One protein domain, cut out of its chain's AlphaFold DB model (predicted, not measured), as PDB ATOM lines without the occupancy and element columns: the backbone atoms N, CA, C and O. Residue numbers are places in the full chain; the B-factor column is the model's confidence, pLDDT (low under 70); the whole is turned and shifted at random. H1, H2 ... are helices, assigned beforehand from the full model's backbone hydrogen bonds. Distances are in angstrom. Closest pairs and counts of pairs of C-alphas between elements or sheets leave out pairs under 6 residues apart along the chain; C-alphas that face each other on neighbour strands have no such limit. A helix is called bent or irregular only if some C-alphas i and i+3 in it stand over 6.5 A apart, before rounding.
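AT A GLANCE: This is residues 16 to 73 of the 78 residues of an uncharacterized protein of Pseudomonas sp. 8BK (UniProt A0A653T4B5). One long helix, H3, forms the base along the longest axis, and two short helices, H1 and H2, joined as a hairpin, sit over one side of it. H1 packs crosswise on H3, H2 packs on H1, and residues 48 to 54, of which 53 and 54 belong to H3, stick out at one end. The printed part has 58 residues with three named helices, in the order H1, H2, H3, and no named strand; the class is all helix. The whole is compact, with a radius of gyration of the C-alphas of 11.6 A, and its outline is elongated, spanning 37 by 19 by 16 A.

HOW THE PARTS SIT: H3, residues 53 to 71, touches H1, residues 16 to 24, with its residues 59 to 66 alone. Their closest C-alphas, of Leu 19 and Val 63, are 6.2 A apart. These two helices run the same way at a steep tilt of 50 degrees. H1 also touches H2, residues 36 to 44, the closest C-alphas being those of Arg 16 and Leu 43, 6.4 A apart. H1 and H2 form a helical hairpin, running opposite ways at a shallow tilt of 34.6 degrees, only just short of steep. H2 and H3 are near each other, with 7 pairs of C-alphas within 10 A. In H1 and H2 every O i to N i+4 pair is within hydrogen-bond range; in H3, 13 of 15 are.

IN THESE COORDINATES: H3 is 25.7 A long, from C-alpha 53 at (49.001, -45.480, -13.503) to C-alpha 71 at (44.836, -46.273, -38.825). It is only just irregular: C-alphas 55 and 58 are 7.0 A apart. H1 is 12.1 A long, from C-alpha 16 at (46.552, -35.093, -22.185), and H2 is 12.3 A long.

THE WHOLE: The two C-alphas farthest apart, of Ser 49 and Asp 73, are 37.0 A apart. The link from H1 to H2 is long, with 11 residues, and that from H2 to H3 is short, with 8. The printed part has no cut. The mean pLDDT of the printed part is 92.4, and no printed residue is under 70.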
ATOM      1  N   ARG A  16      47.519 -36.193 -22.323       95.44
ATOM      2  CA  ARG A  16      46.552 -35.093 -22.185       95.44
ATOM      3  C   ARG A  16      46.464 -34.252 -23.453       95.44
ATOM      4  O   ARG A  16      45.362 -33.881 -23.842       95.44
ATOM      5  N   GLU A  17      47.590 -33.976 -24.106       96.94
ATOM      6  CA  GLU A  17      47.627 -33.266 -25.391       96.94
ATOM      7  C   GLU A  17      46.898 -34.062 -26.484       96.94
ATOM      8  O   GLU A  17      46.024 -33.517 -27.159       96.94
ATOM      9  N   SER A  18      47.167 -35.366 -26.595       96.81
ATOM     10  CA  SER A  18      46.470 -36.257 -27.531       96.81
ATOM     11  C   SER A  18      44.970 -36.347 -27.245       96.81
ATOM     12  O   SER A  18      44.152 -36.276 -28.158       96.81
ATOM     13  N   LEU A  19      44.583 -36.460 -25.971       96.94
ATOM     14  CA  LEU A  19      43.177 -36.512 -25.576       96.94
ATOM     15  C   LEU A  19      42.452 -35.181 -25.839       96.94
ATOM     16  O   LEU A  19      41.292 -35.186 -26.252       96.94
ATOM     17  N   ALA A  20      43.126 -34.046 -25.646       96.94
ATOM     18  CA  ALA A  20      42.589 -32.732 -25.989       96.94
ATOM     19  C   ALA A  20      42.389 -32.576 -27.505       96.94
ATOM     20  O   ALA A  20      41.379 -32.016 -27.926       96.94
ATOM     21  N   ALA A  21      43.307 -33.107 -28.319       97.19
ATOM     22  CA  ALA A  21      43.160 -33.129 -29.773       97.19
ATOM     23  C   ALA A  21      41.944 -33.964 -30.208       97.19
ATOM     24  O   ALA A  21      41.137 -33.480 -30.997       97.19
ATOM     25  N   ILE A  22      41.757 -35.157 -29.627       96.31
ATOM     26  CA  ILE A  22      40.558 -35.988 -29.849       96.31
ATOM     27  C   ILE A  22      39.292 -35.216 -29.463       96.31
ATOM     28  O   ILE A  22      38.334 -35.188 -30.220       96.31
ATOM     29  N   GLN A  23      39.281 -34.544 -28.308       95.31
ATOM     30  CA  GLN A  23      38.107 -33.782 -27.873       95.31
ATOM     31  C   GLN A  23      37.793 -32.574 -28.777       95.31
ATOM     32  O   GLN A  23      36.631 -32.171 -28.884       95.31
ATOM     33  N   ALA A  24      38.802 -31.974 -29.410       95.69
ATOM     34  CA  ALA A  24      38.612 -30.876 -30.352       95.69
ATOM     35  C   ALA A  24      38.076 -31.351 -31.715       95.69
ATOM     36  O   ALA A  24      37.372 -30.592 -32.388       95.69
ATOM     37  N   ASP A  25      38.374 -32.590 -32.111       94.88
ATOM     38  CA  ASP A  25      37.920 -33.185 -33.364       94.88
ATOM     39  C   ASP A  25      36.613 -33.969 -33.185       94.88
ATOM     40  O   ASP A  25      36.588 -35.127 -32.777       94.88
ATOM     41  N   ARG A  26      35.493 -33.351 -33.571       88.44
ATOM     42  CA  ARG A  26      34.171 -33.999 -33.522       88.44
ATOM     43  C   ARG A  26      34.046 -35.219 -34.436       88.44
ATOM     44  O   ARG A  26      33.110 -35.991 -34.254       88.44
ATOM     45  N   ASN A  27      34.938 -35.361 -35.412       91.56
ATOM     46  CA  ASN A  27      34.948 -36.480 -36.343       91.56
ATOM     47  C   ASN A  27      35.910 -37.590 -35.905       91.56
ATOM     48  O   ASN A  27      35.991 -38.606 -36.594       91.56
ATOM     49  N   ALA A  28      36.620 -37.432 -34.781       93.75
ATOM     50  CA  ALA A  28      37.490 -38.485 -34.280       93.75
ATOM     51  C   ALA A  28      36.655 -39.757 -34.023       93.75
ATOM     52  O   ALA A  28      35.639 -39.684 -33.320       93.75
ATOM     53  N   PRO A  29      37.054 -40.924 -34.559       94.25
ATOM     54  CA  PRO A  29      36.212 -42.123 -34.585       94.25
ATOM     55  C   PRO A  29      35.897 -42.674 -33.190       94.25
ATOM     56  O   PRO A  29      34.866 -43.311 -32.990       94.25
ATOM     57  N   VAL A  30      36.741 -42.392 -32.190       95.25
ATOM     58  CA  VAL A  30      36.493 -42.811 -30.803       95.25
ATOM     59  C   VAL A  30      35.436 -41.957 -30.091       95.25
ATOM     60  O   VAL A  30      34.941 -42.357 -29.040       95.25
ATOM     61  N   THR A  31      35.089 -40.777 -30.623       92.50
ATOM     62  CA  THR A  31      34.307 -39.746 -29.911       92.50
ATOM     63  C   THR A  31      32.980 -40.271 -29.379       92.50
ATOM     64  O   THR A  31      32.601 -39.941 -28.257       92.50
ATOM     65  N   ALA A  32      32.298 -41.132 -30.138       91.50
ATOM     66  CA  ALA A  32      31.002 -41.688 -29.753       91.50
ATOM     67  C   ALA A  32      31.058 -42.593 -28.504       91.50
ATOM     68  O   ALA A  32      30.036 -42.812 -27.856       91.50
ATOM     69  N   LEU A  33      32.244 -43.086 -28.133       92.75
ATOM     70  CA  LEU A  33      32.465 -43.910 -26.941       92.75
ATOM     71  C   LEU A  33      32.875 -43.094 -25.709       92.75
ATOM     72  O   LEU A  33      32.962 -43.647 -24.610       92.75
ATOM     73  N   LEU A  34      33.175 -41.802 -25.870       93.69
ATOM     74  CA  LEU A  34      33.740 -40.979 -24.807       93.69
ATOM     75  C   LEU A  34      32.722 -39.994 -24.224       93.69
ATOM     76  O   LEU A  34      32.004 -39.287 -24.927       93.69
ATOM     77  N   ASP A  35      32.737 -39.867 -22.899       94.50
ATOM     78  CA  ASP A  35      31.997 -38.824 -22.190       94.50
ATOM     79  C   ASP A  35      32.801 -37.517 -22.202       94.50
ATOM     80  O   ASP A  35      33.775 -37.347 -21.461       94.50
ATOM     81  N   SER A  36      32.365 -36.569 -23.034       92.88
ATOM     82  CA  SER A  36      33.009 -35.259 -23.185       92.88
ATOM     83  C   SER A  36      33.177 -34.505 -21.860       92.88
ATOM     84  O   SER A  36      34.184 -33.817 -21.674       92.88
ATOM     85  N   SER A  37      32.235 -34.645 -20.921       94.75
ATOM     86  CA  SER A  37      32.312 -33.973 -19.620       94.75
ATOM     87  C   SER A  37      33.422 -34.563 -18.745       94.75
ATOM     88  O   SER A  37      34.165 -33.824 -18.096       94.75
ATOM     89  N   ARG A  38      33.613 -35.888 -18.791       94.00
ATOM     90  CA  ARG A  38      34.704 -36.573 -18.081       94.00
ATOM     91  C   ARG A  38      36.066 -36.251 -18.671       94.00
ATOM     92  O   ARG A  38      37.023 -36.116 -17.906       94.00
ATOM     93  N   ILE A  39      36.165 -36.091 -19.993       94.75
ATOM     94  CA  ILE A  39      37.413 -35.639 -20.618       94.75
ATOM     95  C   ILE A  39      37.766 -34.240 -20.108       94.75
ATOM     96  O   ILE A  39      38.868 -34.048 -19.599       94.75
ATOM     97  N   GLN A  40      36.823 -33.291 -20.141       94.75
ATOM     98  CA  GLN A  40      37.066 -31.929 -19.654       94.75
ATOM     99  C   GLN A  40      37.504 -31.916 -18.186       94.75
ATOM    100  O   GLN A  40      38.476 -31.250 -17.836       94.75
ATOM    101  N   GLN A  41      36.834 -32.694 -17.331       94.31
ATOM    102  CA  GLN A  41      37.219 -32.837 -15.925       94.31
ATOM    103  C   GLN A  41      38.624 -33.424 -15.763       94.31
ATOM    104  O   GLN A  41      39.363 -33.000 -14.879       94.31
ATOM    105  N   THR A  42      39.004 -34.387 -16.602       92.56
ATOM    106  CA  THR A  42      40.338 -35.003 -16.577       92.56
ATOM    107  C   THR A  42      41.411 -34.009 -17.009       92.56
ATOM    108  O   THR A  42      42.410 -33.850 -16.310       92.56
ATOM    109  N   LEU A  43      41.178 -33.276 -18.101       93.69
ATOM    110  CA  LEU A  43      42.098 -32.261 -18.613       93.69
ATOM    111  C   LEU A  43      42.249 -31.065 -17.660       93.69
ATOM    112  O   LEU A  43      43.320 -30.464 -17.610       93.69
ATOM    113  N   ALA A  44      41.215 -30.749 -16.872       94.62
ATOM    114  CA  ALA A  44      41.241 -29.668 -15.889       94.62
ATOM    115  C   ALA A  44      42.029 -29.995 -14.606       94.62
ATOM    116  O   ALA A  44      42.390 -29.078 -13.865       94.62
ATOM    117  N   LYS A  45      42.301 -31.274 -14.307       91.25
ATOM    118  CA  LYS A  45      43.111 -31.645 -13.134       91.25
ATOM    119  C   LYS A  45      44.545 -31.136 -13.309       91.25
ATOM    120  O   LYS A  45      45.079 -31.249 -14.408       91.25
ATOM    121  N   PRO A  46      45.218 -30.629 -12.267       89.56
ATOM    122  CA  PRO A  46      46.631 -30.280 -12.377       89.56
ATOM    123  C   PRO A  46      47.478 -31.526 -12.683       89.56
ATOM    124  O   PRO A  46      47.124 -32.635 -12.288       89.56
ATOM    125  N   LEU A  47      48.591 -31.342 -13.396       86.69
ATOM    126  CA  LEU A  47      49.588 -32.394 -13.595       86.69
ATOM    127  C   LEU A  47      50.419 -32.540 -12.310       86.69
ATOM    128  O   LEU A  47      50.945 -31.549 -11.800       86.69
ATOM    129  N   GLY A  48      50.514 -33.758 -11.779       83.56
ATOM    130  CA  GLY A  48      51.316 -34.061 -10.591       83.56
ATOM    131  C   GLY A  48      52.821 -34.141 -10.876       83.56
ATOM    132  O   GLY A  48      53.263 -34.149 -12.022       83.56
ATOM    133  N   SER A  49      53.628 -34.239  -9.813       80.00
ATOM    134  CA  SER A  49      55.076 -34.512  -9.905       80.00
ATOM    135  C   SER A  49      55.402 -35.975 -10.209       80.00
ATOM    136  O   SER A  49      56.517 -36.296 -10.615       80.00
ATOM    137  N   ILE A  50      54.424 -36.851 -10.015       81.06
ATOM    138  CA  ILE A  50      54.416 -38.240 -10.453       81.06
ATOM    139  C   ILE A  50      53.139 -38.446 -11.246       81.06
ATOM    140  O   ILE A  50      52.126 -37.816 -10.948       81.06
ATOM    141  N   SER A  51      53.194 -39.341 -12.223       80.94
ATOM    142  CA  SER A  51      52.022 -39.761 -12.975       80.94
ATOM    143  C   SER A  51      51.567 -41.152 -12.511       80.94
ATOM    144  O   SER A  51      52.201 -42.160 -12.859       80.94
ATOM    145  N   PRO A  52      50.510 -41.259 -11.684       82.69
ATOM    146  CA  PRO A  52      49.996 -42.544 -11.238       82.69
ATOM    147  C   PRO A  52      49.343 -43.307 -12.394       82.69
ATOM    148  O   PRO A  52      48.570 -42.753 -13.171       82.69
ATOM    149  N   MET A  53      49.570 -44.621 -12.455       83.38
ATOM    150  CA  MET A  53      49.001 -45.480 -13.503       83.38
ATOM    151  C   MET A  53      47.474 -45.331 -13.629       83.38
ATOM    152  O   MET A  53      46.965 -45.204 -14.736       83.38
ATOM    153  N   HIS A  54      46.745 -45.282 -12.510       82.06
ATOM    154  CA  HIS A  54      45.282 -45.181 -12.518       82.06
ATOM    155  C   HIS A  54      44.750 -43.861 -13.110       82.06
ATOM    156  O   HIS A  54      43.617 -43.832 -13.582       82.06
ATOM    157  N   GLU A  55      45.548 -42.789 -13.112       81.06
ATOM    158  CA  GLU A  55      45.179 -41.518 -13.750       81.06
ATOM    159  C   GLU A  55      45.423 -41.556 -15.263       81.06
ATOM    160  O   GLU A  55      44.685 -40.935 -16.025       81.06
ATOM    161  N   ARG A  56      46.409 -42.343 -15.714       88.31
ATOM    162  CA  ARG A  56      46.749 -42.480 -17.134       88.31
ATOM    163  C   ARG A  56      45.964 -43.533 -17.889       88.31
ATOM    164  O   ARG A  56      45.650 -43.294 -19.047       88.31
ATOM    165  N   MET A  57      45.656 -44.677 -17.277       90.44
ATOM    166  CA  MET A  57      45.116 -45.853 -17.981       90.44
ATOM    167  C   MET A  57      43.915 -45.530 -18.878       90.44
ATOM    168  O   MET A  57      43.821 -46.030 -19.995       90.44
ATOM    169  N   GLY A  58      43.000 -44.677 -18.406       92.25
ATOM    170  CA  GLY A  58      41.846 -44.259 -19.205       92.25
ATOM    171  C   GLY A  58      42.240 -43.435 -20.435       92.25
ATOM    172  O   GLY A  58      41.680 -43.635 -21.510       92.25
ATOM    173  N   MET A  59      43.230 -42.547 -20.296       93.88
ATOM    174  CA  MET A  59      43.759 -41.756 -21.410       93.88
ATOM    175  C   MET A  59      44.540 -42.630 -22.394       93.88
ATOM    176  O   MET A  59      44.354 -42.489 -23.596       93.88
ATOM    177  N   GLU A  60      45.361 -43.561 -21.896       95.12
ATOM    178  CA  GLU A  60      46.092 -44.535 -22.720       95.12
ATOM    179  C   GLU A  60      45.124 -45.352 -23.589       95.12
ATOM    180  O   GLU A  60      45.335 -45.474 -24.794       95.12
ATOM    181  N   LEU A  61      44.024 -45.843 -23.005       95.38
ATOM    182  CA  LEU A  61      43.002 -46.592 -23.736       95.38
ATOM    183  C   LEU A  61      42.290 -45.728 -24.785       95.38
ATOM    184  O   LEU A  61      42.153 -46.158 -25.926       95.38
ATOM    185  N   ALA A  62      41.847 -44.523 -24.415       96.38
ATOM    186  CA  ALA A  62      41.130 -43.635 -25.330       96.38
ATOM    187  C   ALA A  62      42.004 -43.210 -26.521       96.38
ATOM    188  O   ALA A  62      41.565 -43.283 -27.669       96.38
ATOM    189  N   VAL A  63      43.253 -42.811 -26.254       97.06
ATOM    190  CA  VAL A  63      44.218 -42.415 -27.288       97.06
ATOM    191  C   VAL A  63      44.580 -43.611 -28.165       97.06
ATOM    192  O   VAL A  63      44.496 -43.511 -29.385       97.06
ATOM    193  N   GLY A  64      44.924 -44.755 -27.565       96.62
ATOM    194  CA  GLY A  64      45.290 -45.961 -28.309       96.62
ATOM    195  C   GLY A  64      44.160 -46.479 -29.198       96.62
ATOM    196  O   GLY A  64      44.398 -46.823 -30.354       96.62
ATOM    197  N   LEU A  65      42.920 -46.475 -28.695       96.75
ATOM    198  CA  LEU A  65      41.753 -46.883 -29.473       96.75
ATOM    199  C   LEU A  65      41.481 -45.919 -30.633       96.75
ATOM    200  O   LEU A  65      41.226 -46.379 -31.742       96.75
ATOM    201  N   ASN A  66      41.570 -44.605 -30.409       96.94
ATOM    202  CA  ASN A  66      41.409 -43.626 -31.485       96.94
ATOM    203  C   ASN A  66      42.438 -43.822 -32.598       96.94
ATOM    204  O   ASN A  66      42.077 -43.799 -33.774       96.94
ATOM    205  N   THR A  67      43.705 -44.022 -32.227       96.56
ATOM    206  CA  THR A  67      44.783 -44.298 -33.180       96.56
ATOM    207  C   THR A  67      44.474 -45.549 -33.985       96.56
ATOM    208  O   THR A  67      44.491 -45.489 -35.207       96.56
ATOM    209  N   TRP A  68      44.100 -46.648 -33.326       97.12
ATOM    210  CA  TRP A  68      43.757 -47.891 -34.011       97.12
ATOM    211  C   TRP A  68      42.573 -47.717 -34.976       97.12
ATOM    212  O   TRP A  68      42.675 -48.079 -36.142       97.12
ATOM    213  N   LEU A  69      41.471 -47.098 -34.541       95.75
ATOM    214  CA  LEU A  69      40.315 -46.855 -35.413       95.75
ATOM    215  C   LEU A  69      40.682 -45.994 -36.630       95.75
ATOM    216  O   LEU A  69      40.229 -46.275 -37.736       95.75
ATOM    217  N   SER A  70      41.527 -44.980 -36.430       94.31
ATOM    218  CA  SER A  70      41.963 -44.070 -37.495       94.31
ATOM    219  C   SER A  70      42.921 -44.745 -38.480       94.31
ATOM    220  O   SER A  70      42.801 -44.549 -39.684       94.31
ATOM    221  N   GLU A  71      43.867 -45.551 -37.989       96.12
ATOM    222  CA  GLU A  71      44.836 -46.273 -38.825       96.12
ATOM    223  C   GLU A  71      44.171 -47.318 -39.726       96.12
ATOM    224  O   GLU A  71      44.638 -47.555 -40.841       96.12
ATOM    225  N   TYR A  72      43.083 -47.930 -39.257       94.06
ATOM    226  CA  TYR A  72      42.357 -48.972 -39.984       94.06
ATOM    227  C   TYR A  72      41.071 -48.477 -40.670       94.06
ATOM    228  O   TYR A  72      40.343 -49.302 -41.217       94.06
ATOM    229  N   ASP A  73      40.799 -47.165 -40.657       88.62
ATOM    230  CA  ASP A  73      39.593 -46.534 -41.229       88.62
ATOM    231  C   ASP A  73      38.280 -47.204 -40.765       88.62
ATOM    232  O   ASP A  73      37.349 -47.459 -41.531       88.62
TER     233      ASP A  73